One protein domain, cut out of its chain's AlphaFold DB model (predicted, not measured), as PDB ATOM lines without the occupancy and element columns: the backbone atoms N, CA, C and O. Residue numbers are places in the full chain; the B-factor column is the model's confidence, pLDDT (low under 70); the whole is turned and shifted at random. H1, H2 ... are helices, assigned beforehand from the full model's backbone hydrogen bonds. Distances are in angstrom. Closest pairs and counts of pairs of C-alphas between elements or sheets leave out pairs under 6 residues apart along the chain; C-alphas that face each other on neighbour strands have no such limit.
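AT A GLANCE: This is residues 226 to 394 of the 394 residues of an uncharacterized protein of Ophiocordyceps camponoti-rufipedis (UniProt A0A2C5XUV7). A slender up-and-down bundle, each helix running against the one before, is built round H2; H5 runs beside it the same way, and the shorter H1 and H3 run opposite. H4 sits near one end. The printed part has 169 residues with five named helices, H1 to H5 in order along the chain, and no named strand; its class is all helix, with 137 of the 169 residues in the helices, and the whole is loose, with a radius of gyration of the C-alphas of 22.3 A and spans of 74 by 25 by 22 A.

IN THESE COORDINATES: H2, residues 250 to 295, measures 67.8 A from first to last C-alpha; H5, 354 to 393, 58.3 A; H3, 312 to 337, 37.8 A; H1, 226 to 245, 28.6 A; H4, 345 to 349, 6.5 A. C-alpha 250 is at (151.863, 84.349, 235.811), C-alpha 393 at (143.769, 119.479, 183.384).

HOW THE PARTS SIT: H2 and H1 touch as a hairpin, closest C-alphas Ala 263 and Ala 236, 4.6 A, at a shallow tilt of 20 degrees. H2 and H5 touch, closest C-alphas Asp 271 and Ala 370, 7.0 A. H3 touches H5, closest C-alphas Asp 327 and Leu 378, 6.9 A. H4 touches no helix. O i to N i+4 pairs are within hydrogen-bond range throughout H1, H4 and H5, in H2 40 of 42, in H3 20 of 22.

THE WHOLE: The printed part has no cut. The H2 to H3 link is long. Residues 299 to 313 and 336 to 360 are under pLDDT 70, among others.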
ATOM      1  N   LEU A 226     149.108 112.155 212.488       85.75
ATOM      2  CA  LEU A 226     148.769 110.788 212.082       85.75
ATOM      3  C   LEU A 226     150.018 109.908 211.883       85.75
ATOM      4  O   LEU A 226     150.019 108.746 212.277       85.75
ATOM      5  N   LYS A 227     151.118 110.469 211.362       84.50
ATOM      6  CA  LYS A 227     152.394 109.749 211.246       84.50
ATOM      7  C   LYS A 227     152.948 109.362 212.619       84.50
ATOM      8  O   LYS A 227     153.429 108.244 212.789       84.50
ATOM      9  N   GLU A 228     152.869 110.268 213.591       90.56
ATOM     10  CA  GLU A 228     153.311 110.000 214.961       90.56
ATOM     11  C   GLU A 228     152.416 108.980 215.663       90.56
ATOM     12  O   GLU A 228     152.935 108.075 216.314       90.56
ATOM     13  N   GLU A 229     151.095 109.043 215.483       89.62
ATOM     14  CA  GLU A 229     150.185 108.030 216.031       89.62
ATOM     15  C   GLU A 229     150.447 106.649 215.422       89.62
ATOM     16  O   GLU A 229     150.510 105.663 216.156       89.62
ATOM     17  N   ILE A 230     150.707 106.562 214.110       83.06
ATOM     18  CA  ILE A 230     151.095 105.298 213.467       83.06
ATOM     19  C   ILE A 230     152.409 104.778 214.061       83.06
ATOM     20  O   ILE A 230     152.502 103.597 214.398       83.06
ATOM     21  N   ARG A 231     153.421 105.638 214.257       88.00
ATOM     22  CA  ARG A 231     154.681 105.226 214.905       88.00
ATOM     23  C   ARG A 231     154.457 104.717 216.329       88.00
ATOM     24  O   ARG A 231     155.018 103.681 216.686       88.00
ATOM     25  N   LYS A 232     153.637 105.403 217.133       90.75
ATOM     26  CA  LYS A 232     153.280 104.970 218.496       90.75
ATOM     27  C   LYS A 232     152.571 103.618 218.481       90.75
ATOM     28  O   LYS A 232     152.933 102.749 219.270       90.75
ATOM     29  N   ALA A 233     151.617 103.420 217.571       85.81
ATOM     30  CA  ALA A 233     150.897 102.159 217.422       85.81
ATOM     31  C   ALA A 233     151.825 101.007 217.027       85.81
ATOM     32  O   ALA A 233     151.783  99.952 217.657       85.81
ATOM     33  N   LEU A 234     152.723 101.224 216.060       83.00
ATOM     34  CA  LEU A 234     153.732 100.235 215.674       83.00
ATOM     35  C   LEU A 234     154.656  99.884 216.846       83.00
ATOM     36  O   LEU A 234     154.876  98.707 217.122       83.00
ATOM     37  N   LYS A 235     155.160 100.885 217.579       90.25
ATOM     38  CA  LYS A 235     156.000 100.660 218.763       90.25
ATOM     39  C   LYS A 235     155.263  99.845 219.831       90.25
ATOM     40  O   LYS A 235     155.788  98.836 220.295       90.25
ATOM     41  N   ALA A 236     154.043 100.247 220.186       87.81
ATOM     42  CA  ALA A 236     153.234  99.554 221.188       87.81
ATOM     43  C   ALA A 236     152.912  98.112 220.766       87.81
ATOM     44  O   ALA A 236     152.931  97.203 221.593       87.81
ATOM     45  N   PHE A 237     152.682  97.882 219.472       81.06
ATOM     46  CA  PHE A 237     152.498  96.547 218.918       81.06
ATOM     47  C   PHE A 237     153.753  95.673 219.071       81.06
ATOM     48  O   PHE A 237     153.640  94.522 219.489       81.06
ATOM     49  N   HIS A 238     154.951  96.210 218.816       85.38
ATOM     50  CA  HIS A 238     156.198  95.473 219.055       85.38
ATOM     51  C   HIS A 238     156.419  95.133 220.523       85.38
ATOM     52  O   HIS A 238     156.797  94.005 220.833       85.38
ATOM     53  N   GLU A 239     156.155  96.077 221.424       88.62
ATOM     54  CA  GLU A 239     156.223  95.826 222.864       88.62
ATOM     55  C   GLU A 239     155.250  94.714 223.274       88.62
ATOM     56  O   GLU A 239     155.627  93.810 224.019       88.62
ATOM     57  N   ALA A 240     154.024  94.729 222.741       83.50
ATOM     58  CA  ALA A 240     153.030  93.690 222.989       83.50
ATOM     59  C   ALA A 240     153.476  92.316 222.459       83.50
ATOM     60  O   ALA A 240     153.384  91.328 223.186       83.50
ATOM     61  N   GLN A 241     154.019  92.245 221.238       82.25
ATOM     62  CA  GLN A 241     154.568  91.002 220.683       82.25
ATOM     63  C   GLN A 241     155.741  90.469 221.513       82.25
ATOM     64  O   GLN A 241     155.812  89.271 221.787       82.25
ATOM     65  N   ALA A 242     156.665  91.342 221.918       86.69
ATOM     66  CA  ALA A 242     157.816  90.960 222.726       86.69
ATOM     67  C   ALA A 242     157.392  90.463 224.116       86.69
ATOM     68  O   ALA A 242     157.922  89.460 224.590       86.69
ATOM     69  N   ALA A 243     156.420  91.124 224.752       84.38
ATOM     70  CA  ALA A 243     155.876  90.698 226.037       84.38
ATOM     71  C   ALA A 243     155.150  89.345 225.928       84.38
ATOM     72  O   ALA A 243     155.376  88.462 226.752       84.38
ATOM     73  N   ALA A 244     154.361  89.142 224.869       77.12
ATOM     74  CA  ALA A 244     153.681  87.873 224.617       77.12
ATOM     75  C   ALA A 244     154.674  86.707 224.451       77.12
ATOM     76  O   ALA A 244     154.489  85.656 225.059       77.12
ATOM     77  N   LYS A 245     155.777  86.906 223.714       82.81
ATOM     78  CA  LYS A 245     156.832  85.884 223.548       82.81
ATOM     79  C   LYS A 245     157.518  85.491 224.859       82.81
ATOM     80  O   LYS A 245     157.975  84.363 224.986       82.81
ATOM     81  N   LYS A 246     157.608  86.416 225.816       82.00
ATOM     82  CA  LYS A 246     158.242  86.186 227.121       82.00
ATOM     83  C   LYS A 246     157.318  85.515 228.134       82.00
ATOM     84  O   LYS A 246     157.764  85.242 229.233       82.00
ATOM     85  N   THR A 247     156.048  85.275 227.813       73.44
ATOM     86  CA  THR A 247     155.069  84.828 228.813       73.44
ATOM     87  C   THR A 247     155.246  83.338 229.133       73.44
ATOM     88  O   THR A 247     154.644  82.480 228.497       73.44
ATOM     89  N   SER A 248     156.089  83.028 230.118       67.56
ATOM     90  CA  SER A 248     156.315  81.689 230.681       67.56
ATOM     91  C   SER A 248     155.774  81.530 232.113       67.56
ATOM     92  O   SER A 248     155.586  80.407 232.577       67.56
ATOM     93  N   THR A 249     155.462  82.642 232.789       70.44
ATOM     94  CA  THR A 249     154.986  82.724 234.180       70.44
ATOM     95  C   THR A 249     153.761  83.644 234.334       70.44
ATOM     96  O   THR A 249     153.453  84.468 233.469       70.44
ATOM     97  N   LYS A 250     153.064  83.546 235.481       65.06
ATOM     98  CA  LYS A 250     151.863  84.349 235.811       65.06
ATOM     99  C   LYS A 250     152.132  85.863 235.876       65.06
ATOM    100  O   LYS A 250     151.275  86.657 235.493       65.06
ATOM    101  N   ILE A 251     153.314  86.276 236.342       65.44
ATOM    102  CA  ILE A 251     153.711  87.697 236.417       65.44
ATOM    103  C   ILE A 251     153.907  88.271 235.005       65.44
ATOM    104  O   ILE A 251     153.456  89.379 234.711       65.44
ATOM    105  N   GLU A 252     154.490  87.491 234.093       72.88
ATOM    106  CA  GLU A 252     154.679  87.895 232.694       72.88
ATOM    107  C   GLU A 252     153.337  88.057 231.961       72.88
ATOM    108  O   GLU A 252     153.224  88.874 231.045       72.88
ATOM    109  N   THR A 253     152.285  87.367 232.420       77.75
ATOM    110  CA  THR A 253     150.941  87.466 231.836       77.75
ATOM    111  C   THR A 253     150.326  88.852 232.053       77.75
ATOM    112  O   THR A 253     149.759  89.426 231.125       77.75
ATOM    113  N   ALA A 254     150.491  89.450 233.240       80.81
ATOM    114  CA  ALA A 254     149.973  90.791 233.527       80.81
ATOM    115  C   ALA A 254     150.670  91.876 232.682       80.81
ATOM    116  O   ALA A 254     150.013  92.763 232.127       80.81
ATOM    117  N   ALA A 255     151.993  91.779 232.525       83.56
ATOM    118  CA  ALA A 255     152.772  92.698 231.694       83.56
ATOM    119  C   ALA A 255     152.419  92.580 230.199       83.56
ATOM    120  O   ALA A 255     152.323  93.595 229.495       83.56
ATOM    121  N   ALA A 256     152.177  91.355 229.717       80.50
ATOM    122  CA  ALA A 256     151.692  91.106 228.364       80.50
ATOM    123  C   ALA A 256     150.308  91.732 228.142       80.50
ATOM    124  O   ALA A 256     150.141  92.512 227.203       80.50
ATOM    125  N   VAL A 257     149.351  91.501 229.049       81.62
ATOM    126  CA  VAL A 257     148.002  92.097 228.990       81.62
ATOM    127  C   VAL A 257     148.062  93.629 228.987       81.62
ATOM    128  O   VAL A 257     147.402  94.277 228.172       81.62
ATOM    129  N   ALA A 258     148.891  94.234 229.840       87.88
ATOM    130  CA  ALA A 258     149.060  95.685 229.875       87.88
ATOM    131  C   ALA A 258     149.640  96.243 228.561       87.88
ATOM    132  O   ALA A 258     149.174  97.272 228.065       87.88
ATOM    133  N   SER A 259     150.632  95.570 227.972       86.75
ATOM    134  CA  SER A 259     151.250  95.979 226.700       86.75
ATOM    135  C   SER A 259     150.290  95.837 225.522       86.75
ATOM    136  O   SER A 259     150.191  96.731 224.685       86.75
ATOM    137  N   ILE A 260     149.501  94.767 225.515       80.69
ATOM    138  CA  ILE A 260     148.414  94.545 224.563       80.69
ATOM    139  C   ILE A 260     147.358  95.655 224.648       80.69
ATOM    140  O   ILE A 260     146.956  96.211 223.624       80.69
ATOM    141  N   ARG A 261     146.929  96.028 225.862       87.56
ATOM    142  CA  ARG A 261     145.968  97.122 226.064       87.56
ATOM    143  C   ARG A 261     146.497  98.441 225.495       87.56
ATOM    144  O   ARG A 261     145.758  99.128 224.794       87.56
ATOM    145  N   ARG A 262     147.780  98.750 225.727       90.62
ATOM    146  CA  ARG A 262     148.457  99.927 225.151       90.62
ATOM    147  C   ARG A 262     148.475  99.886 223.621       90.62
ATOM    148  O   ARG A 262     148.183 100.896 222.988       90.62
ATOM    149  N   ALA A 263     148.763  98.730 223.021       83.50
ATOM    150  CA  ALA A 263     148.731  98.566 221.567       83.50
ATOM    151  C   ALA A 263     147.325  98.806 220.993       83.50
ATOM    152  O   ALA A 263     147.179  99.541 220.017       83.50
ATOM    153  N   ARG A 264     146.281  98.257 221.630       84.12
ATOM    154  CA  ARG A 264     144.884  98.473 221.223       84.12
ATOM    155  C   ARG A 264     144.490  99.948 221.289       84.12
ATOM    156  O   ARG A 264     143.884 100.452 220.348       84.12
ATOM    157  N   GLU A 265     144.833 100.636 222.375       88.88
ATOM    158  CA  GLU A 265     144.559 102.069 222.519       88.88
ATOM    159  C   GLU A 265     145.300 102.899 221.462       88.88
ATOM    160  O   GLU A 265     144.707 103.783 220.847       88.88
ATOM    161  N   ALA A 266     146.566 102.578 221.185       88.38
ATOM    162  CA  ALA A 266     147.335 103.269 220.158       88.38
ATOM    163  C   ALA A 266     146.738 103.072 218.752       88.38
ATOM    164  O   ALA A 266     146.643 104.030 217.989       88.38
ATOM    165  N   VAL A 267     146.264 101.866 218.420       81.00
ATOM    166  CA  VAL A 267     145.553 101.606 217.154       81.00
ATOM    167  C   VAL A 267     144.223 102.361 217.092       81.00
ATOM    168  O   VAL A 267     143.903 102.944 216.057       81.00
ATOM    169  N   ALA A 268     143.466 102.417 218.192       84.75
ATOM    170  CA  ALA A 268     142.243 103.215 218.252       84.75
ATOM    171  C   ALA A 268     142.532 104.712 218.033       84.75
ATOM    172  O   ALA A 268     141.801 105.381 217.307       84.75
ATOM    173  N   ASN A 269     143.628 105.236 218.588       89.94
ATOM    174  CA  ASN A 269     144.055 106.614 218.340       89.94
ATOM    175  C   ASN A 269     144.435 106.850 216.870       89.94
ATOM    176  O   ASN A 269     144.101 107.906 216.338       89.94
ATOM    177  N   VAL A 270     145.069 105.882 216.192       85.00
ATOM    178  CA  VAL A 270     145.335 105.958 214.741       85.00
ATOM    179  C   VAL A 270     144.035 106.053 213.945       85.00
ATOM    180  O   VAL A 270     143.934 106.908 213.070       85.00
ATOM    181  N   ASP A 271     143.040 105.223 214.264       83.56
ATOM    182  CA  ASP A 271     141.729 105.246 213.603       83.56
ATOM    183  C   ASP A 271     141.045 106.615 213.756       83.56
ATOM    184  O   ASP A 271     140.621 107.221 212.771       83.56
ATOM    185  N   LYS A 272     141.057 107.184 214.970       88.88
ATOM    186  CA  LYS A 272     140.520 108.533 215.218       88.88
ATOM    187  C   LYS A 272     141.316 109.632 214.537       88.88
ATOM    188  O   LYS A 272     140.726 110.532 213.946       88.88
ATOM    189  N   ALA A 273     142.643 109.583 214.607       89.75
ATOM    190  CA  ALA A 273     143.490 110.552 213.926       89.75
ATOM    191  C   ALA A 273     143.236 110.522 212.414       89.75
ATOM    192  O   ALA A 273     143.153 111.579 211.791       89.75
ATOM    193  N   LEU A 274     143.042 109.334 211.834       84.06
ATOM    194  CA  LEU A 274     142.661 109.183 210.437       84.06
ATOM    195  C   LEU A 274     141.292 109.797 210.145       84.06
ATOM    196  O   LEU A 274     141.196 110.545 209.180       84.06
ATOM    197  N   ASP A 275     140.264 109.515 210.953       86.31
ATOM    198  CA  ASP A 275     138.936 110.127 210.805       86.31
ATOM    199  C   ASP A 275     139.039 111.662 210.767       86.31
ATOM    200  O   ASP A 275     138.501 112.304 209.867       86.31
ATOM    201  N   PHE A 276     139.768 112.264 211.713       91.44
ATOM    202  CA  PHE A 276     139.955 113.718 211.759       91.44
ATOM    203  C   PHE A 276     140.727 114.266 210.570       91.44
ATOM    204  O   PHE A 276     140.279 115.230 209.949       91.44
ATOM    205  N   ASN A 277     141.862 113.653 210.234       87.88
ATOM    206  CA  ASN A 277     142.668 114.096 209.102       87.88
ATOM    207  C   ASN A 277     141.872 113.970 207.796       87.88
ATOM    208  O   ASN A 277     141.877 114.912 207.016       87.88
ATOM    209  N   TRP A 278     141.122 112.880 207.603       85.44
ATOM    210  CA  TRP A 278     140.244 112.692 206.446       85.44
ATOM    211  C   TRP A 278     139.236 113.834 206.303       85.44
ATOM    212  O   TRP A 278     139.116 114.421 205.233       85.44
ATOM    213  N   GLU A 279     138.502 114.169 207.365       87.81
ATOM    214  CA  GLU A 279     137.443 115.177 207.258       87.81
ATOM    215  C   GLU A 279     137.994 116.597 207.089       87.81
ATOM    216  O   GLU A 279     137.375 117.420 206.416       87.81
ATOM    217  N   VAL A 280     139.161 116.893 207.668       89.19
ATOM    218  CA  VAL A 280     139.887 118.144 207.407       89.19
ATOM    219  C   VAL A 280     140.332 118.200 205.944       89.19
ATOM    220  O   VAL A 280     140.058 119.185 205.259       89.19
ATOM    221  N   ASP A 281     140.936 117.128 205.441       84.38
ATOM    222  CA  ASP A 281     141.491 117.055 204.089       84.38
ATOM    223  C   ASP A 281     140.399 117.122 203.015       84.38
ATOM    224  O   ASP A 281     140.530 117.869 202.046       84.38
ATOM    225  N   MET A 282     139.275 116.432 203.221       82.94
ATOM    226  CA  MET A 282     138.107 116.534 202.343       82.94
ATOM    227  C   MET A 282     137.502 117.940 202.351       82.94
ATOM    228  O   MET A 282     137.071 118.420 201.309       82.94
ATOM    229  N   SER A 283     137.510 118.636 203.495       86.12
ATOM    230  CA  SER A 283     137.062 120.035 203.557       86.12
ATOM    231  C   SER A 283     137.937 120.962 202.711       86.12
ATOM    232  O   SER A 283     137.433 121.830 201.997       86.12
ATOM    233  N   VAL A 284     139.258 120.772 202.776       85.31
ATOM    234  CA  VAL A 284     140.217 121.512 201.943       85.31
ATOM    235  C   VAL A 284     139.982 121.190 200.470       85.31
ATOM    236  O   VAL A 284     139.892 122.105 199.655       85.31
ATOM    237  N   MET A 285     139.797 119.912 200.137       79.25
ATOM    238  CA  MET A 285     139.544 119.480 198.767       79.25
ATOM    239  C   MET A 285     138.279 120.100 198.174       79.25
ATOM    240  O   MET A 285     138.322 120.672 197.086       79.25
ATOM    241  N   ASP A 286     137.160 120.031 198.896       81.06
ATOM    242  CA  ASP A 286     135.888 120.599 198.449       81.06
ATOM    243  C   ASP A 286     136.014 122.105 198.189       81.06
ATOM    244  O   ASP A 286     135.443 122.631 197.232       81.06
ATOM    245  N   ARG A 287     136.798 122.814 199.010       83.38
ATOM    246  CA  ARG A 287     137.079 124.241 198.818       83.38
ATOM    247  C   ARG A 287     137.904 124.495 197.560       83.38
ATOM    248  O   ARG A 287     137.576 125.404 196.792       83.38
ATOM    249  N   VAL A 288     138.959 123.713 197.344       77.81
ATOM    250  CA  VAL A 288     139.796 123.805 196.141       77.81
ATOM    251  C   VAL A 288     138.950 123.574 194.888       77.81
ATOM    252  O   VAL A 288     138.987 124.393 193.969       77.81
ATOM    253  N   LEU A 289     138.111 122.534 194.892       76.00
ATOM    254  CA  LEU A 289     137.179 122.227 193.806       76.00
ATOM    255  C   LEU A 289     136.228 123.376 193.499       76.00
ATOM    256  O   LEU A 289     136.096 123.782 192.345       76.00
ATOM    257  N   ARG A 290     135.581 123.925 194.530       77.44
ATOM    258  CA  ARG A 290     134.659 125.057 194.369       77.44
ATOM    259  C   ARG A 290     135.374 126.277 193.805       77.44
ATOM    260  O   ARG A 290     134.864 126.916 192.892       77.44
ATOM    261  N   THR A 291     136.580 126.567 194.288       76.62
ATOM    262  CA  THR A 291     137.388 127.691 193.793       76.62
ATOM    263  C   THR A 291     137.765 127.505 192.322       76.62
ATOM    264  O   THR A 291     137.683 128.453 191.542       76.62
ATOM    265  N   ALA A 292     138.141 126.288 191.921       74.19
ATOM    266  CA  ALA A 292     138.435 125.960 190.530       74.19
ATOM    267  C   ALA A 292     137.192 126.093 189.629       74.19
ATOM    268  O   ALA A 292     137.284 126.677 188.550       74.19
ATOM    269  N   ALA A 293     136.025 125.631 190.091       74.19
ATOM    270  CA  ALA A 293     134.758 125.779 189.372       74.19
ATOM    271  C   ALA A 293     134.371 127.259 189.177       74.19
ATOM    272  O   ALA A 293     134.069 127.680 188.061       74.19
ATOM    273  N   ILE A 294     134.485 128.080 190.228       77.00
ATOM    274  CA  ILE A 294     134.247 129.532 190.153       77.00
ATOM    275  C   ILE A 294     135.179 130.187 189.122       77.00
ATOM    276  O   ILE A 294     134.728 130.984 188.302       77.00
ATOM    277  N   LYS A 295     136.476 129.842 189.119       76.69
ATOM    278  CA  LYS A 295     137.448 130.391 188.152       76.69
ATOM    279  C   LYS A 295     137.119 130.040 186.698       76.69
ATOM    280  O   LYS A 295     137.453 130.816 185.811       76.69
ATOM    281  N   ARG A 296     136.461 128.904 186.455       77.25
ATOM    282  CA  ARG A 296     136.029 128.460 185.120       77.25
ATOM    283  C   ARG A 296     134.682 129.045 184.683       77.25
ATOM    284  O   ARG A 296     134.214 128.715 183.601       77.25
ATOM    285  N   GLY A 297     134.039 129.868 185.515       78.88
ATOM    286  CA  GLY A 297     132.708 130.411 185.230       78.88
ATOM    287  C   GLY A 297     131.595 129.360 185.254       78.88
ATOM    288  O   GLY A 297     130.463 129.664 184.897       78.88
ATOM    289  N   THR A 298     131.880 128.133 185.705       72.44
ATOM    290  CA  THR A 298     130.870 127.072 185.853       72.44
ATOM    291  C   THR A 298     130.061 127.216 187.140       72.44
ATOM    292  O   THR A 298     129.171 126.411 187.408       72.44
ATOM    293  N   PHE A 299     130.363 128.235 187.947       69.19
ATOM    294  CA  PHE A 299     129.696 128.513 189.208       69.19
ATOM    295  C   PHE A 299     129.456 130.014 189.369       69.19
ATOM    296  O   PHE A 299     130.341 130.818 189.068       69.19
ATOM    297  N   ASN A 300     128.265 130.393 189.845       62.12
ATOM    298  CA  ASN A 300     127.896 131.795 190.021       62.12
ATOM    299  C   ASN A 300     128.787 132.453 191.094       62.12
ATOM    300  O   ASN A 300     128.814 132.022 192.249       62.12
ATOM    301  N   ARG A 301     129.523 133.496 190.692       56.78
ATOM    302  CA  ARG A 301     130.465 134.245 191.538       56.78
ATOM    303  C   ARG A 301     129.767 135.007 192.667       56.78
ATOM    304  O   ARG A 301     130.344 135.125 193.744       56.78
ATOM    305  N   ASP A 302     128.537 135.466 192.444       51.75
ATOM    306  CA  ASP A 302     127.837 136.393 193.347       51.75
ATOM    307  C   ASP A 302     127.382 135.738 194.659       51.75
ATOM    308  O   ASP A 302     127.039 136.421 195.619       51.75
ATOM    309  N   GLN A 303     127.429 134.408 194.735       54.31
ATOM    310  CA  GLN A 303     127.118 133.662 195.954       54.31
ATOM    311  C   GLN A 303     128.341 133.431 196.859       54.31
ATOM    312  O   GLN A 303     128.175 132.918 197.965       54.31
ATOM    313  N   TYR A 304     129.567 133.787 196.438       53.22
ATOM    314  CA  TYR A 304     130.779 133.380 197.160       53.22
ATOM    315  C   TYR A 304     131.876 134.447 197.209       53.22
ATOM    316  O   TYR A 304     132.525 134.773 196.216       53.22
ATOM    317  N   ILE A 305     132.192 134.897 198.428       51.72
ATOM    318  CA  ILE A 305     133.420 135.646 198.711       51.72
ATOM    319  C   ILE A 305     134.586 134.649 198.702       51.72
ATOM    320  O   ILE A 305     134.777 133.884 199.650       51.72
ATOM    321  N   VAL A 306     135.370 134.642 197.620       48.97
ATOM    322  CA  VAL A 306     136.605 133.848 197.508       48.97
ATOM    323  C   VAL A 306     137.661 134.458 198.428       48.97
ATOM    324  O   VAL A 306     138.422 135.336 198.032       48.97
ATOM    325  N   TRP A 307     137.699 134.012 199.682       43.75
ATOM    326  CA  TRP A 307     138.767 134.374 200.610       43.75
ATOM    327  C   TRP A 307     139.929 133.389 200.473       43.75
ATOM    328  O   TRP A 307     139.749 132.184 200.650       43.75
ATOM    329  N   GLY A 308     141.120 133.913 200.176       48.09
ATOM    330  CA  GLY A 308     142.362 133.142 200.122       48.09
ATOM    331  C   GLY A 308     142.542 132.335 198.837       48.09
ATOM    332  O   GLY A 308     142.661 131.116 198.881       48.09
ATOM    333  N   ALA A 309     142.668 133.009 197.691       45.09
ATOM    334  CA  ALA A 309     143.282 132.424 196.490       45.09
ATOM    335  C   ALA A 309     144.808 132.229 196.640       45.09
ATOM    336  O   ALA A 309     145.521 132.085 195.645       45.09
ATOM    337  N   GLU A 310     145.326 132.248 197.869       53.28
ATOM    338  CA  GLU A 310     146.739 132.060 198.145       53.28
ATOM    339  C   GLU A 310     147.073 130.575 198.042       53.28
ATOM    340  O   GLU A 310     146.921 129.779 198.964       53.28
ATOM    341  N   ASN A 311     147.526 130.248 196.835       66.94
ATOM    342  CA  ASN A 311     148.227 129.038 196.452       66.94
ATOM    343  C   ASN A 311     147.426 127.732 196.596       66.94
ATOM    344  O   ASN A 311     147.843 126.785 197.260       66.94
ATOM    345  N   THR A 312     146.297 127.653 195.879       68.19
ATOM    346  CA  THR A 312     145.556 126.402 195.619       68.19
ATOM    347  C   THR A 312     146.489 125.241 195.240       68.19
ATOM    348  O   THR A 312     146.270 124.115 195.679       68.19
ATOM    349  N   ASN A 313     147.560 125.519 194.488       69.56
ATOM    350  CA  ASN A 313     148.560 124.520 194.110       69.56
ATOM    351  C   ASN A 313     149.341 124.009 195.326       69.56
ATOM    352  O   ASN A 313     149.417 122.802 195.514       69.56
ATOM    353  N   ALA A 314     149.826 124.886 196.211       74.44
ATOM    354  CA  ALA A 314     150.486 124.450 197.445       74.44
ATOM    355  C   ALA A 314     149.551 123.675 198.390       74.44
ATOM    356  O   ALA A 314     150.011 122.781 199.101       74.44
ATOM    357  N   GLU A 315     148.250 123.988 198.434       72.12
ATOM    358  CA  GLU A 315     147.287 123.178 199.198       72.12
ATOM    359  C   GLU A 315     147.133 121.771 198.598       72.12
ATOM    360  O   GLU A 315     147.137 120.787 199.344       72.12
ATOM    361  N   LEU A 316     147.061 121.665 197.266       70.75
ATOM    362  CA  LEU A 316     147.005 120.386 196.551       70.75
ATOM    363  C   LEU A 316     148.294 119.569 196.707       70.75
ATOM    364  O   LEU A 316     148.213 118.375 196.984       70.75
ATOM    365  N   GLU A 317     149.463 120.197 196.591       75.69
ATOM    366  CA  GLU A 317     150.768 119.554 196.796       75.69
ATOM    367  C   GLU A 317     150.878 118.985 198.211       75.69
ATOM    368  O   GLU A 317     151.156 117.800 198.387       75.69
ATOM    369  N   ARG A 318     150.539 119.779 199.237       74.69
ATOM    370  CA  ARG A 318     150.539 119.312 200.634       74.69
ATOM    371  C   ARG A 318     149.577 118.155 200.860       74.69
ATOM    372  O   ARG A 318     149.871 117.258 201.653       74.69
ATOM    373  N   LEU A 319     148.413 118.180 200.212       73.38
ATOM    374  CA  LEU A 319     147.455 117.087 200.291       73.38
ATOM    375  C   LEU A 319     148.008 115.821 199.619       73.38
ATOM    376  O   LEU A 319     147.928 114.740 200.202       73.38
ATOM    377  N   GLY A 320     148.632 115.963 198.448       74.38
ATOM    378  CA  GLY A 320     149.339 114.889 197.750       74.38
ATOM    379  C   GLY A 320     150.442 114.261 198.605       74.38
ATOM    380  O   GLY A 320     150.440 113.046 198.815       74.38
ATOM    381  N   ASP A 321     151.318 115.083 199.187       77.69
ATOM    382  CA  ASP A 321     152.402 114.646 200.072       77.69
ATOM    383  C   ASP A 321     151.877 113.891 201.293       77.69
ATOM    384  O   ASP A 321     152.387 112.825 201.658       77.69
ATOM    385  N   ARG A 322     150.820 114.410 201.930       73.19
ATOM    386  CA  ARG A 322     150.197 113.754 203.087       73.19
ATOM    387  C   ARG A 322     149.630 112.394 202.711       73.19
ATOM    388  O   ARG A 322     149.864 111.428 203.437       73.19
ATOM    389  N   LEU A 323     148.944 112.284 201.579       71.38
ATOM    390  CA  LEU A 323     148.374 111.016 201.124       71.38
ATOM    391  C   LEU A 323     149.443 110.002 200.729       71.38
ATOM    392  O   LEU A 323     149.317 108.826 201.074       71.38
ATOM    393  N   MET A 324     150.523 110.447 200.086       76.25
ATOM    394  CA  MET A 324     151.673 109.598 199.775       76.25
ATOM    395  C   MET A 324     152.321 109.049 201.052       76.25
ATOM    396  O   MET A 324     152.582 107.847 201.152       76.25
ATOM    397  N   LEU A 325     152.554 109.901 202.053       71.06
ATOM    398  CA  LEU A 325     153.123 109.478 203.335       71.06
ATOM    399  C   LEU A 325     152.224 108.471 204.060       71.06
ATOM    400  O   LEU A 325     152.735 107.542 204.690       71.06
ATOM    401  N   LEU A 326     150.904 108.632 203.958       66.00
ATOM    402  CA  LEU A 326     149.942 107.694 204.528       66.00
ATOM    403  C   LEU A 326     149.931 106.350 203.804       66.00
ATOM    404  O   LEU A 326     149.930 105.315 204.469       66.00
ATOM    405  N   ASP A 327     149.988 106.347 202.473       72.75
ATOM    406  CA  ASP A 327     150.088 105.113 201.687       72.75
ATOM    407  C   ASP A 327     151.370 104.342 202.030       72.75
ATOM    408  O   ASP A 327     151.331 103.136 202.280       72.75
ATOM    409  N   LEU A 328     152.503 105.044 202.141       73.38
ATOM    410  CA  LEU A 328     153.777 104.437 202.524       73.38
ATOM    411  C   LEU A 328     153.744 103.871 203.950       73.38
ATOM    412  O   LEU A 328     154.233 102.765 204.191       73.38
ATOM    413  N   ALA A 329     153.174 104.616 204.903       66.56
ATOM    414  CA  ALA A 329     153.041 104.162 206.283       66.56
ATOM    415  C   ALA A 329     152.140 102.922 206.385       66.56
ATOM    416  O   ALA A 329     152.470 101.983 207.111       66.56
ATOM    417  N   LEU A 330     151.048 102.885 205.616       65.94
ATOM    418  CA  LEU A 330     150.181 101.718 205.555       65.94
ATOM    419  C   LEU A 330     150.852 100.514 204.920       65.94
ATOM    420  O   LEU A 330     150.764  99.438 205.493       65.94
ATOM    421  N   LYS A 331     151.534 100.658 203.783       74.12
ATOM    422  CA  LYS A 331     152.227  99.528 203.143       74.12
ATOM    423  C   LYS A 331     153.161  98.816 204.125       74.12
ATOM    424  O   LYS A 331     153.025  97.612 204.324       74.12
ATOM    425  N   LYS A 332     153.982  99.588 204.850       72.88
ATOM    426  CA  LYS A 332     154.865  99.064 205.908       72.88
ATOM    427  C   LYS A 332     154.109  98.391 207.055       72.88
ATOM    428  O   LYS A 332     154.632  97.470 207.677       72.88
ATOM    429  N   TRP A 333     152.906  98.863 207.377       66.38
ATOM    430  CA  TRP A 333     152.067  98.249 208.407       66.38
ATOM    431  C   TRP A 333     151.423  96.942 207.918       66.38
ATOM    432  O   TRP A 333     151.402  95.958 208.653       66.38
ATOM    433  N   GLY A 334     150.965  96.907 206.666       70.25
ATOM    434  CA  GLY A 334     150.346  95.751 206.021       70.25
ATOM    435  C   GLY A 334     151.282  94.561 205.855       70.25
ATOM    436  O   GLY A 334     150.890  93.438 206.161       70.25
ATOM    437  N   GLU A 335     152.525  94.808 205.432       75.88
ATOM    438  CA  GLU A 335     153.569  93.777 205.298       75.88
ATOM    439  C   GLU A 335     153.737  92.970 206.596       75.88
ATOM    440  O   GLU A 335     153.831  91.744 206.563       75.88
ATOM    441  N   ARG A 336     153.634  93.635 207.753       68.00
ATOM    442  CA  ARG A 336     153.807  93.014 209.076       68.00
ATOM    443  C   ARG A 336     152.632  92.151 209.524       68.00
ATOM    444  O   ARG A 336     152.807  91.283 210.374       68.00
ATOM    445  N   PHE A 337     151.430  92.342 208.975       63.62
ATOM    446  CA  PHE A 337     150.295  91.466 209.293       63.62
ATOM    447  C   PHE A 337     150.366  90.117 208.592       63.62
ATOM    448  O   PHE A 337     149.696  89.188 209.047       63.62
ATOM    449  N   ASN A 338     151.155  89.998 207.526       66.69
ATOM    450  CA  ASN A 338     151.332  88.741 206.806       66.69
ATOM    451  C   ASN A 338     152.405  87.845 207.438       66.69
ATOM    452  O   ASN A 338     152.475  86.667 207.100       66.69
ATOM    453  N   GLU A 339     153.192  88.351 208.393       63.50
ATOM    454  CA  GLU A 339     154.148  87.530 209.134       63.50
ATOM    455  C   GLU A 339     153.396  86.504 210.010       63.50
ATOM    456  O   GLU A 339     152.490  86.876 210.774       63.50
ATOM    457  N   PRO A 340     153.693  85.196 209.905       57.88
ATOM    458  CA  PRO A 340     153.101  84.197 210.788       57.88
ATOM    459  C   PRO A 340     153.454  84.524 212.245       57.88
ATOM    460  O   PRO A 340     154.566  84.960 212.533       57.88
ATOM    461  N   ILE A 341     152.512  84.326 213.180       56.72
ATOM    462  CA  ILE A 341     152.839  84.433 214.609       56.72
ATOM    463  C   ILE A 341     153.779  83.264 214.897       56.72
ATOM    464  O   ILE A 341     153.342  82.121 214.741       56.72
ATOM    465  N   PRO A 342     155.038  83.502 215.299       56.62
ATOM    466  CA  PRO A 342     155.912  82.413 215.683       56.62
ATOM    467  C   PRO A 342     155.390  81.860 217.011       56.62
ATOM    468  O   PRO A 342     155.660  82.411 218.077       56.62
ATOM    469  N   LEU A 343     154.582  80.806 216.935       54.78
ATOM    470  CA  LEU A 343     154.275  79.954 218.072       54.78
ATOM    471  C   LEU A 343     155.442  78.980 218.186       54.78
ATOM    472  O   LEU A 343     155.678  78.190 217.274       54.78
ATOM    473  N   THR A 344     156.216  79.068 219.266       59.53
ATOM    474  CA  THR A 344     157.242  78.055 219.510       59.53
ATOM    475  C   THR A 344     156.554  76.713 219.797       59.53
ATOM    476  O   THR A 344     155.498  76.696 220.441       59.53
ATOM    477  N   PRO A 345     157.115  75.577 219.349       60.56
ATOM    478  CA  PRO A 345     156.585  74.253 219.671       60.56
ATOM    479  C   PRO A 345     156.410  74.022 221.181       60.56
ATOM    480  O   PRO A 345     155.491  73.314 221.588       60.56
ATOM    481  N   GLU A 346     157.229  74.653 222.033       56.00
ATOM    482  CA  GLU A 346     157.067  74.605 223.492       56.00
ATOM    483  C   GLU A 346     155.858  75.404 224.007       56.00
ATOM    484  O   GLU A 346     155.225  74.983 224.977       56.00
ATOM    485  N   ALA A 347     155.502  76.529 223.373       52.22
ATOM    486  CA  ALA A 347     154.318  77.316 223.733       52.22
ATOM    487  C   ALA A 347     153.009  76.608 223.346       52.22
ATOM    488  O   ALA A 347     152.000  76.790 224.019       52.22
ATOM    489  N   ALA A 348     153.042  75.762 222.311       54.81
ATOM    490  CA  ALA A 348     151.925  74.897 221.927       54.81
ATOM    491  C   ALA A 348     151.749  73.674 222.854       54.81
ATOM    492  O   ALA A 348     150.679  73.072 222.865       54.81
ATOM    493  N   LYS A 349     152.789  73.295 223.616       55.22
ATOM    494  CA  LYS A 349     152.783  72.139 224.534       55.22
ATOM    495  C   LYS A 349     152.401  72.476 225.977       55.22
ATOM    496  O   LYS A 349     152.004  71.578 226.711       55.22
ATOM    497  N   ARG A 350     152.568  73.725 226.421       55.31
ATOM    498  CA  ARG A 350     152.134  74.165 227.761       55.31
ATOM    499  C   ARG A 350     150.656  74.528 227.716       55.31
ATOM    500  O   ARG A 350     150.208  74.994 226.676       55.31
ATOM    501  N   ASP A 351     149.947  74.365 228.838       53.59
ATOM    502  CA  ASP A 351     148.546  74.769 229.085       53.59
ATOM    503  C   ASP A 351     148.328  76.287 228.936       53.59
ATOM    504  O   ASP A 351     147.836  76.996 229.822       53.59
ATOM    505  N   TRP A 352     148.709  76.840 227.793       53.72
ATOM    506  CA  TRP A 352     148.287  78.140 227.361       53.72
ATOM    507  C   TRP A 352     146.818  77.995 227.007       53.72
ATOM    508  O   TRP A 352     146.453  77.591 225.904       53.72
ATOM    509  N   LYS A 353     145.976  78.214 228.022       60.69
ATOM    510  CA  LYS A 353     144.525  78.068 227.926       60.69
ATOM    511  C   LYS A 353     144.047  78.691 226.619       60.69
ATOM    512  O   LYS A 353     144.380  79.843 226.341       60.69
ATOM    513  N   LYS A 354     143.245  77.930 225.871       67.38
ATOM    514  CA  LYS A 354     142.553  78.318 224.630       67.38
ATOM    515  C   LYS A 354     142.075  79.781 224.635       67.38
ATOM    516  O   LYS A 354     142.261  80.493 223.660       67.38
ATOM    517  N   GLU A 355     141.595  80.253 225.782       61.75
ATOM    518  CA  GLU A 355     141.208  81.640 226.058       61.75
ATOM    519  C   GLU A 355     142.277  82.698 225.697       61.75
ATOM    520  O   GLU A 355     141.968  83.694 225.051       61.75
ATOM    521  N   ASN A 356     143.555  82.488 226.032       64.38
ATOM    522  CA  ASN A 356     144.630  83.432 225.695       64.38
ATOM    523  C   ASN A 356     144.958  83.439 224.196       64.38
ATOM    524  O   ASN A 356     145.298  84.484 223.631       64.38
ATOM    525  N   GLN A 357     144.851  82.279 223.548       68.81
ATOM    526  CA  GLN A 357     145.033  82.153 222.107       68.81
ATOM    527  C   GLN A 357     143.884  82.843 221.360       68.81
ATOM    528  O   GLN A 357     144.137  83.612 220.429       68.81
ATOM    529  N   ASP A 358     142.646  82.659 221.822       69.94
ATOM    530  CA  ASP A 358     141.456  83.327 221.292       69.94
ATOM    531  C   ASP A 358     141.562  84.855 221.438       69.94
ATOM    532  O   ASP A 358     141.269  85.588 220.490       69.94
ATOM    533  N   ILE A 359     142.080  85.352 222.570       64.19
ATOM    534  CA  ILE A 359     142.343  86.783 222.791       64.19
ATOM    535  C   ILE A 359     143.337  87.339 221.758       64.19
ATOM    536  O   ILE A 359     143.081  88.390 221.162       64.19
ATOM    537  N   LEU A 360     144.457  86.656 221.508       66.62
ATOM    538  CA  LEU A 360     145.450  87.112 220.527       66.62
ATOM    539  C   LEU A 360     144.936  87.039 219.086       66.62
ATOM    540  O   LEU A 360     145.200  87.951 218.296       66.62
ATOM    541  N   ILE A 361     144.181  85.992 218.741       74.00
ATOM    542  CA  ILE A 361     143.533  85.859 217.430       74.00
ATOM    543  C   ILE A 361     142.534  87.004 217.224       74.00
ATOM    544  O   ILE A 361     142.593  87.691 216.199       74.00
ATOM    545  N   ALA A 362     141.667  87.264 218.206       69.44
ATOM    546  CA  ALA A 362     140.694  88.351 218.155       69.44
ATOM    547  C   ALA A 362     141.377  89.720 218.003       69.44
ATOM    548  O   ALA A 362     140.947  90.553 217.205       69.44
ATOM    549  N   GLN A 363     142.490  89.944 218.705       64.38
ATOM    550  CA  GLN A 363     143.254  91.190 218.613       64.38
ATOM    551  C   GLN A 363     143.933  91.368 217.259       64.38
ATOM    552  O   GLN A 363     143.847  92.450 216.676       64.38
ATOM    553  N   ARG A 364     144.576  90.323 216.723       70.00
ATOM    554  CA  ARG A 364     145.155  90.367 215.373       70.00
ATOM    555  C   ARG A 364     144.079  90.638 214.327       70.00
ATOM    556  O   ARG A 364     144.310  91.446 213.431       70.00
ATOM    557  N   SER A 365     142.909  90.018 214.473       74.25
ATOM    558  CA  SER A 365     141.751  90.265 213.613       74.25
ATOM    559  C   SER A 365     141.300  91.730 213.673       74.25
ATOM    560  O   SER A 365     141.193  92.380 212.634       74.25
ATOM    561  N   ALA A 366     141.149  92.299 214.874       65.56
ATOM    562  CA  ALA A 366     140.773  93.702 215.056       65.56
ATOM    563  C   ALA A 366     141.799  94.672 214.442       65.56
ATOM    564  O   ALA A 366     141.431  95.637 213.772       65.56
ATOM    565  N   MET A 367     143.094  94.401 214.619       63.34
ATOM    566  CA  MET A 367     144.154  95.216 214.024       63.34
ATOM    567  C   MET A 367     144.178  95.116 212.496       63.34
ATOM    568  O   MET A 367     144.317  96.137 211.824       63.34
ATOM    569  N   LYS A 368     143.980  93.914 211.939       75.19
ATOM    570  CA  LYS A 368     143.846  93.719 210.491       75.19
ATOM    571  C   LYS A 368     142.633  94.475 209.942       75.19
ATOM    572  O   LYS A 368     142.744  95.152 208.927       75.19
ATOM    573  N   GLN A 369     141.497  94.431 210.636       73.31
ATOM    574  CA  GLN A 369     140.293  95.164 210.243       73.31
ATOM    575  C   GLN A 369     140.506  96.686 210.262       73.31
ATOM    576  O   GLN A 369     140.049  97.379 209.347       73.31
ATOM    577  N   ALA A 370     141.206  97.208 211.275       62.50
ATOM    578  CA  ALA A 370     141.587  98.617 211.332       62.50
ATOM    579  C   ALA A 370     142.469  98.979 210.128       62.50
ATOM    580  O   ALA A 370     142.136  99.897 209.380       62.50
ATOM    581  N   TYR A 371     143.519  98.193 209.872       69.50
ATOM    582  CA  TYR A 371     144.393  98.349 208.708       69.50
ATOM    583  C   TYR A 371     143.617  98.362 207.378       69.50
ATOM    584  O   TYR A 371     143.751  99.302 206.592       69.50
ATOM    585  N   ASP A 372     142.750  97.373 207.147       76.50
ATOM    586  CA  ASP A 372     141.943  97.267 205.926       76.50
ATOM    587  C   ASP A 372     140.969  98.449 205.777       76.50
ATOM    588  O   ASP A 372     140.652  98.887 204.666       76.50
ATOM    589  N   THR A 373     140.491  99.003 206.891       73.12
ATOM    590  CA  THR A 373     139.645 100.203 206.904       73.12
ATOM    591  C   THR A 373     140.436 101.446 206.506       73.12
ATOM    592  O   THR A 373     139.991 102.180 205.617       73.12
ATOM    593  N   VAL A 374     141.635 101.647 207.067       64.62
ATOM    594  CA  VAL A 374     142.511 102.763 206.673       64.62
ATOM    595  C   VAL A 374     142.892 102.653 205.196       64.62
ATOM    596  O   VAL A 374     142.791 103.631 204.452       64.62
ATOM    597  N   ARG A 375     143.257 101.449 204.738       75.25
ATOM    598  CA  ARG A 375     143.659 101.191 203.351       75.25
ATOM    599  C   ARG A 375     142.552 101.526 202.356       75.25
ATOM    600  O   ARG A 375     142.810 102.231 201.382       75.25
ATOM    601  N   ARG A 376     141.320 101.068 202.609       78.31
ATOM    602  CA  ARG A 376     140.165 101.374 201.747       78.31
ATOM    603  C   ARG A 376     139.903 102.875 201.658       78.31
ATOM    604  O   ARG A 376     139.635 103.382 200.575       78.31
ATOM    605  N   ARG A 377     140.025 103.598 202.772       69.81
ATOM    606  CA  ARG A 377     139.862 105.058 202.781       69.81
ATOM    607  C   ARG A 377     140.945 105.746 201.956       69.81
ATOM    608  O   ARG A 377     140.606 106.508 201.061       69.81
ATOM    609  N   LEU A 378     142.225 105.423 202.146       68.19
ATOM    610  CA  LEU A 378     143.292 105.996 201.310       68.19
ATOM    611  C   LEU A 378     143.068 105.764 199.815       68.19
ATOM    612  O   LEU A 378     143.261 106.680 199.017       68.19
ATOM    613  N   GLN A 379     142.606 104.571 199.434       79.00
ATOM    614  CA  GLN A 379     142.241 104.285 198.047       79.00
ATOM    615  C   GLN A 379     141.127 105.212 197.545       79.00
ATOM    616  O   GLN A 379     141.235 105.734 196.438       79.00
ATOM    617  N   MET A 380     140.099 105.486 198.357       76.06
ATOM    618  CA  MET A 380     139.056 106.452 197.995       76.06
ATOM    619  C   MET A 380     139.591 107.885 197.854       76.06
ATOM    620  O   MET A 380     139.200 108.557 196.902       76.06
ATOM    621  N   MET A 381     140.512 108.343 198.716       68.25
ATOM    622  CA  MET A 381     141.131 109.680 198.557       68.25
ATOM    623  C   MET A 381     141.908 109.773 197.257       68.25
ATOM    624  O   MET A 381     141.760 110.743 196.521       68.25
ATOM    625  N   ARG A 382     142.701 108.745 196.947       74.56
ATOM    626  CA  ARG A 382     143.481 108.699 195.711       74.56
ATOM    627  C   ARG A 382     142.583 108.723 194.477       74.56
ATOM    628  O   ARG A 382     142.873 109.445 193.533       74.56
ATOM    629  N   LEU A 383     141.479 107.974 194.492       77.62
ATOM    630  CA  LEU A 383     140.492 108.012 193.411       77.62
ATOM    631  C   LEU A 383     139.836 109.394 193.281       77.62
ATOM    632  O   LEU A 383     139.662 109.870 192.163       77.62
ATOM    633  N   GLY A 384     139.499 110.044 194.401       72.81
ATOM    634  CA  GLY A 384     138.973 111.412 194.413       72.81
ATOM    635  C   GLY A 384     139.959 112.423 193.826       72.81
ATOM    636  O   GLY A 384     139.586 113.209 192.960       72.81
ATOM    637  N   LEU A 385     141.229 112.338 194.225       69.50
ATOM    638  CA  LEU A 385     142.318 113.157 193.691       69.50
ATOM    639  C   LEU A 385     142.551 112.947 192.197       69.50
ATOM    640  O   LEU A 385     142.715 113.916 191.467       69.50
ATOM    641  N   ASN A 386     142.561 111.700 191.726       75.69
ATOM    642  CA  ASN A 386     142.769 111.422 190.307       75.69
ATOM    643  C   ASN A 386     141.632 112.010 189.463       75.69
ATOM    644  O   ASN A 386     141.898 112.696 188.485       75.69
ATOM    645  N   LYS A 387     140.374 111.829 189.894       74.19
ATOM    646  CA  LYS A 387     139.207 112.441 189.233       74.19
ATOM    647  C   LYS A 387     139.292 113.967 189.193       74.19
ATOM    648  O   LYS A 387     138.834 114.585 188.239       74.19
ATOM    649  N   LEU A 388     139.849 114.565 190.241       64.38
ATOM    650  CA  LEU A 388     140.067 116.002 190.347       64.38
ATOM    651  C   LEU A 388     141.168 116.488 189.409       64.38
ATOM    652  O   LEU A 388     141.000 117.488 188.725       64.38
ATOM    653  N   ASN A 389     142.279 115.764 189.345       70.56
ATOM    654  CA  ASN A 389     143.360 116.066 188.421       70.56
ATOM    655  C   ASN A 389     142.869 115.968 186.967       70.56
ATOM    656  O   ASN A 389     143.085 116.882 186.178       70.56
ATOM    657  N   ASP A 390     142.126 114.910 186.641       74.56
ATOM    658  CA  ASP A 390     141.536 114.726 185.312       74.56
ATOM    659  C   ASP A 390     140.537 115.832 184.957       74.56
ATOM    660  O   ASP A 390     140.457 116.219 183.794       74.56
ATOM    661  N   SER A 391     139.784 116.354 185.934       68.94
ATOM    662  CA  SER A 391     138.822 117.431 185.692       68.94
ATOM    663  C   SER A 391     139.463 118.814 185.616       68.94
ATOM    664  O   SER A 391     138.890 119.676 184.960       68.94
ATOM    665  N   ILE A 392     140.612 119.047 186.263       62.81
ATOM    666  CA  ILE A 392     141.329 120.336 186.252       62.81
ATOM    667  C   ILE A 392     142.213 120.502 185.005       62.81
ATOM    668  O   ILE A 392     142.366 121.626 184.524       62.81
ATOM    669  N   TRP A 393     142.795 119.419 184.488       62.38
ATOM    670  CA  TRP A 393     143.769 119.479 183.384       62.38
ATOM    671  C   TRP A 393     143.220 119.057 182.020       62.38
ATOM    672  O   TRP A 393     143.937 119.139 181.023       62.38
ATOM    673  N   ARG A 394     141.961 118.626 181.969       59.00
ATOM    674  CA  ARG A 394     141.148 118.592 180.751       59.00
ATOM    675  C   ARG A 394     140.144 119.737 180.806       59.00
ATOM    676  O   ARG A 394     139.784 120.204 179.708       59.00
TER     677      ARG A 394